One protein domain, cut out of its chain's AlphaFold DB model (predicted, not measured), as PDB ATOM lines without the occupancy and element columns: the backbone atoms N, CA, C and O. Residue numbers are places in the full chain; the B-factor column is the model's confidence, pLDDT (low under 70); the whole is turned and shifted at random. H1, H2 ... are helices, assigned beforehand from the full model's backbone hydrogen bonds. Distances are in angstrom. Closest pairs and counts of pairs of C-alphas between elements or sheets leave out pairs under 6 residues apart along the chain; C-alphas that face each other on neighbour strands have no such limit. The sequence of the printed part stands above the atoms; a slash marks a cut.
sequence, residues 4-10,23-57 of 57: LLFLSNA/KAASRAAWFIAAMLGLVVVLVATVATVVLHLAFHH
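What this domain is: This is residues 4 to 10 and 23 to 57 of the 57 residues of an uncharacterized protein of Edaphobacter dinghuensis (UniProt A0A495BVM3). One long helix, H2, makes a rod, and a short helix, H1, packs crosswise on it near the end where H2 begins; residues 37 to 57, of which 37 to 55 belong to H2, stick out free. The printed part has 42 residues with two named helices, H1 then H2, and no named strand: all helix. It is extended, with a radius of gyration of the C-alphas of 15.5 A and spans of 52 by 14 by 8 A.

How they stand to each other: Start from H2, residues 23 to 55, and look at its residues 25 to 33, which alone touch H1, residues 4 to 10. The closest C-alphas of the two are those of Ser 8 and Ala 29, 4.6 A apart. Their lines are about perpendicular, at 86 degrees. In H1 every O i to N i+4 pair is within hydrogen-bond range; in H2, 28 of 29 are.

Where its parts are: Find C-alpha 23 at (261.473, 292.757, 289.106); from there H2 runs 48.4 A to C-alpha 55 at (289.536, 303.553, 251.131). H1 begins at C-alpha 4, at (270.879, 300.128, 283.264), and measures 9.9 A to C-alpha 10.

The domain as a whole: The C-alphas farthest apart, those of Lys 23 and His 57, are 52.1 A apart. Residues 11 to 22 are not printed; across this cut, C-alphas 10 and 23 are 17.4 A apart. Mean pLDDT of the printed part is 89.3, and residue 57 is under 70.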
ATOM      1  N   LEU A   4     271.879 300.974 283.920       80.50
ATOM      2  CA  LEU A   4     270.879 300.128 283.264       80.50
ATOM      3  C   LEU A   4     269.430 300.568 283.547       80.50
ATOM      4  O   LEU A   4     268.616 300.635 282.633       80.50
ATOM      5  N   LEU A   5     269.101 300.903 284.801       81.12
ATOM      6  CA  LEU A   5     267.766 301.398 285.164       81.12
ATOM      7  C   LEU A   5     267.506 302.787 284.578       81.12
ATOM      8  O   LEU A   5     266.386 303.065 284.168       81.12
ATOM      9  N   PHE A   6     268.533 303.638 284.505       84.44
ATOM     10  CA  PHE A   6     268.425 304.937 283.840       84.44
ATOM     11  C   PHE A   6     268.111 304.768 282.347       84.44
ATOM     12  O   PHE A   6     267.162 305.370 281.856       84.44
ATOM     13  N   LEU A   7     268.842 303.884 281.658       82.12
ATOM     14  CA  LEU A   7     268.623 303.574 280.245       82.12
ATOM     15  C   LEU A   7     267.218 303.003 279.999       82.12
ATOM     16  O   LEU A   7     266.522 303.427 279.080       82.12
ATOM     17  N   SER A   8     266.777 302.089 280.867       80.62
ATOM     18  CA  SER A   8     265.429 301.522 280.821       80.62
ATOM     19  C   SER A   8     264.357 302.589 281.002       80.62
ATOM     20  O   SER A   8     263.400 302.614 280.237       80.62
ATOM     21  N   ASN A   9     264.504 303.467 281.995       83.12
ATOM     22  CA  ASN A   9     263.527 304.519 282.269       83.12
ATOM     23  C   ASN A   9     263.478 305.550 281.137       83.12
ATOM     24  O   ASN A   9     262.390 305.961 280.750       83.12
ATOM     25  N   ALA A  10     264.629 305.931 280.575       85.12
ATOM     26  CA  ALA A  10     264.687 306.826 279.424       85.12
ATOM     27  C   ALA A  10     263.970 306.214 278.212       85.12
ATOM     28  O   ALA A  10     263.129 306.866 277.608       85.12
ATOM     29  N   LYS A  23     260.894 294.006 289.626       77.12
ATOM     30  CA  LYS A  23     261.473 292.757 289.106       77.12
ATOM     31  C   LYS A  23     261.528 292.737 287.574       77.12
ATOM     32  O   LYS A  23     262.507 292.257 287.003       77.12
ATOM     33  N   ALA A  24     260.500 293.261 286.911       80.12
ATOM     34  CA  ALA A  24     260.441 293.371 285.457       80.12
ATOM     35  C   ALA A  24     261.336 294.507 284.926       80.12
ATOM     36  O   ALA A  24     261.960 294.332 283.883       80.12
ATOM     37  N   ALA A  25     261.508 295.600 285.676       81.12
ATOM     38  CA  ALA A  25     262.378 296.721 285.313       81.12
ATOM     39  C   ALA A  25     263.840 296.294 285.112       81.12
ATOM     40  O   ALA A  25     264.482 296.705 284.152       81.12
ATOM     41  N   SER A  26     264.364 295.410 285.967       82.44
ATOM     42  CA  SER A  26     265.741 294.913 285.817       82.44
ATOM     43  C   SER A  26     265.924 294.041 284.570       82.44
ATOM     44  O   SER A  26     266.975 294.087 283.937       82.44
ATOM     45  N   ARG A  27     264.904 293.256 284.195       84.25
ATOM     46  CA  ARG A  27     264.926 292.438 282.971       84.25
ATOM     47  C   ARG A  27     264.795 293.306 281.723       84.25
ATOM     48  O   ARG A  27     265.561 293.129 280.784       84.25
ATOM     49  N   ALA A  28     263.873 294.268 281.750       84.88
ATOM     50  CA  ALA A  28     263.688 295.243 280.684       84.88
ATOM     51  C   ALA A  28     264.971 296.051 280.449       84.88
ATOM     52  O   ALA A  28     265.404 296.184 279.312       84.88
ATOM     53  N   ALA A  29     265.637 296.493 281.516       85.94
ATOM     54  CA  ALA A  29     266.897 297.219 281.429       85.94
ATOM     55  C   ALA A  29     268.000 296.439 280.702       85.94
ATOM     56  O   ALA A  29     268.675 296.993 279.838       85.94
ATOM     57  N   TRP A  30     268.165 295.151 281.017       87.69
ATOM     58  CA  TRP A  30     269.130 294.289 280.331       87.69
ATOM     59  C   TRP A  30     268.756 294.035 278.872       87.69
ATOM     60  O   TRP A  30     269.627 294.081 278.009       87.69
ATOM     61  N   PHE A  31     267.471 293.816 278.588       88.50
ATOM     62  CA  PHE A  31     266.985 293.643 277.222       88.50
ATOM     63  C   PHE A  31     267.227 294.897 276.370       88.50
ATOM     64  O   PHE A  31     267.802 294.804 275.290       88.50
ATOM     65  N   ILE A  32     266.860 296.074 276.886       87.94
ATOM     66  CA  ILE A  32     267.052 297.369 276.217       87.94
ATOM     67  C   ILE A  32     268.541 297.632 275.983       87.94
ATOM     68  O   ILE A  32     268.928 298.016 274.883       87.94
ATOM     69  N   ALA A  33     269.389 297.383 276.984       89.94
ATOM     70  CA  ALA A  33     270.830 297.553 276.844       89.94
ATOM     71  C   ALA A  33     271.427 296.625 275.775       89.94
ATOM     72  O   ALA A  33     272.219 297.081 274.952       89.94
ATOM     73  N   ALA A  34     271.025 295.350 275.748       93.31
ATOM     74  CA  ALA A  34     271.485 294.399 274.739       93.31
ATOM     75  C   ALA A  34     271.006 294.788 273.330       93.31
ATOM     76  O   ALA A  34     271.793 294.767 272.386       93.31
ATOM     77  N   MET A  35     269.742 295.196 273.197       92.69
ATOM     78  CA  MET A  35     269.164 295.632 271.925       92.69
ATOM     79  C   MET A  35     269.880 296.874 271.381       92.69
ATOM     80  O   MET A  35     270.285 296.892 270.221       92.69
ATOM     81  N   LEU A  36     270.087 297.894 272.220       91.69
ATOM     82  CA  LEU A  36     270.814 299.104 271.834       91.69
ATOM     83  C   LEU A  36     272.272 298.794 271.484       91.69
ATOM     84  O   LEU A  36     272.771 299.285 270.474       91.69
ATOM     85  N   GLY A  37     272.936 297.938 272.265       95.38
ATOM     86  CA  GLY A  37     274.291 297.478 271.965       95.38
ATOM     87  C   GLY A  37     274.385 296.791 270.601       95.38
ATOM     88  O   GLY A  37     275.284 297.100 269.823       95.38
ATOM     89  N   LEU A  38     273.425 295.924 270.271       97.06
ATOM     90  CA  LEU A  38     273.370 295.241 268.979       97.06
ATOM     91  C   LEU A  38     273.204 296.227 267.813       97.06
ATOM     92  O   LEU A  38     273.897 296.101 266.808       97.06
ATOM     93  N   VAL A  39     272.337 297.232 267.959       95.94
ATOM     94  CA  VAL A  39     272.164 298.285 266.943       95.94
ATOM     95  C   VAL A  39     273.465 299.061 266.732       95.94
ATOM     96  O   VAL A  39     273.870 299.267 265.590       95.94
ATOM     97  N   VAL A  40     274.152 299.447 267.811       96.56
ATOM     98  CA  VAL A  40     275.444 300.153 267.726       96.56
ATOM     99  C   VAL A  40     276.486 299.302 267.001       96.56
ATOM    100  O   VAL A  40     277.151 299.802 266.094       96.56
ATOM    101  N   VAL A  41     276.602 298.017 267.349       97.94
ATOM    102  CA  VAL A  41     277.528 297.087 266.686       97.94
ATOM    103  C   VAL A  41     277.192 296.940 265.206       97.94
ATOM    104  O   VAL A  41     278.097 296.972 264.374       97.94
ATOM    105  N   LEU A  42     275.911 296.821 264.855       97.75
ATOM    106  CA  LEU A  42     275.476 296.690 263.466       97.75
ATOM    107  C   LEU A  42     275.853 297.932 262.650       97.75
ATOM    108  O   LEU A  42     276.471 297.807 261.594       97.75
ATOM    109  N   VAL A  43     275.545 299.127 263.161       97.69
ATOM    110  CA  VAL A  43     275.887 300.395 262.501       97.69
ATOM    111  C   VAL A  43     277.401 300.545 262.365       97.69
ATOM    112  O   VAL A  43     277.882 300.875 261.283       97.69
ATOM    113  N   ALA A  44     278.164 300.248 263.419       97.56
ATOM    114  CA  ALA A  44     279.623 300.296 263.383       97.56
ATOM    115  C   ALA A  44     280.208 299.297 262.375       97.56
ATOM    116  O   ALA A  44     281.150 299.632 261.657       97.56
ATOM    117  N   THR A  45     279.632 298.097 262.277       97.69
ATOM    118  CA  THR A  45     280.043 297.075 261.305       97.69
ATOM    119  C   THR A  45     279.814 297.570 259.884       97.69
ATOM    120  O   THR A  45     280.744 297.563 259.082       97.69
ATOM    121  N   VAL A  46     278.609 298.065 259.581       97.44
ATOM    122  CA  VAL A  46     278.287 298.615 258.256       97.44
ATOM    123  C   VAL A  46     279.205 299.788 257.920       97.44
ATOM    124  O   VAL A  46     279.798 299.801 256.845       97.44
ATOM    125  N   ALA A  47     279.379 300.736 258.842       96.75
ATOM    126  CA  ALA A  47     280.263 301.880 258.640       96.75
ATOM    127  C   ALA A  47     281.708 301.440 258.372       96.75
ATOM    128  O   ALA A  47     282.328 301.920 257.429       96.75
ATOM    129  N   THR A  48     282.226 300.484 259.147       96.44
ATOM    130  CA  THR A  48     283.586 299.956 258.972       96.44
ATOM    131  C   THR A  48     283.743 299.282 257.614       96.44
ATOM    132  O   THR A  48     284.714 299.559 256.920       96.44
ATOM    133  N   VAL A  49     282.787 298.445 257.201       96.62
ATOM    134  CA  VAL A  49     282.817 297.773 255.892       96.62
ATOM    135  C   VAL A  49     282.789 298.794 254.758       96.62
ATOM    136  O   VAL A  49     283.611 298.715 253.849       96.62
ATOM    137  N   VAL A  50     281.885 299.775 254.817       96.56
ATOM    138  CA  VAL A  50     281.761 300.809 253.780       96.56
ATOM    139  C   VAL A  50     283.033 301.647 253.684       96.56
ATOM    140  O   VAL A  50     283.546 301.835 252.584       96.56
ATOM    141  N   LEU A  51     283.568 302.116 254.814       96.62
ATOM    142  CA  LEU A  51     284.807 302.895 254.830       96.62
ATOM    143  C   LEU A  51     285.986 302.056 254.331       96.62
ATOM    144  O   LEU A  51     286.771 302.535 253.521       96.62
ATOM    145  N   HIS A  52     286.090 300.796 254.754       95.25
ATOM    146  CA  HIS A  52     287.146 299.903 254.291       95.25
ATOM    147  C   HIS A  52     287.089 299.719 252.772       95.25
ATOM    148  O   HIS A  52     288.102 299.884 252.105       95.25
ATOM    149  N   LEU A  53     285.905 299.471 252.206       95.19
ATOM    150  CA  LEU A  53     285.731 299.344 250.757       95.19
ATOM    151  C   LEU A  53     286.026 300.648 250.004       95.19
ATOM    152  O   LEU A  53     286.577 300.589 248.908       95.19
ATOM    153  N   ALA A  54     285.670 301.800 250.578       94.31
ATOM    154  CA  ALA A  54     285.877 303.109 249.966       94.31
ATOM    155  C   ALA A  54     287.347 303.560 249.977       94.31
ATOM    156  O   ALA A  54     287.761 304.261 249.061       94.31
ATOM    157  N   PHE A  55     288.121 303.178 250.998       94.19
ATOM    158  CA  PHE A  55     289.536 303.553 251.131       94.19
ATOM    159  C   PHE A  55     290.522 302.486 250.628       94.19
ATOM    160  O   PHE A  55     291.707 302.786 250.506       94.19
ATOM    161  N   HIS A  56     290.068 301.253 250.371       81.31
ATOM    162  CA  HIS A  56     290.874 300.188 249.753       81.31
ATOM    163  C   HIS A  56     290.586 299.970 248.251       81.31
ATOM    164  O   HIS A  56     291.122 299.020 247.679       81.31
ATOM    165  N   HIS A  57     289.770 300.824 247.624       53.44
ATOM    166  CA  HIS A  57     289.781 301.054 246.169       53.44
ATOM    167  C   HIS A  57     290.783 302.158 245.826       53.44
ATOM    168  O   HIS A  57     291.373 302.076 244.726       53.44
TER     169      HIS A  57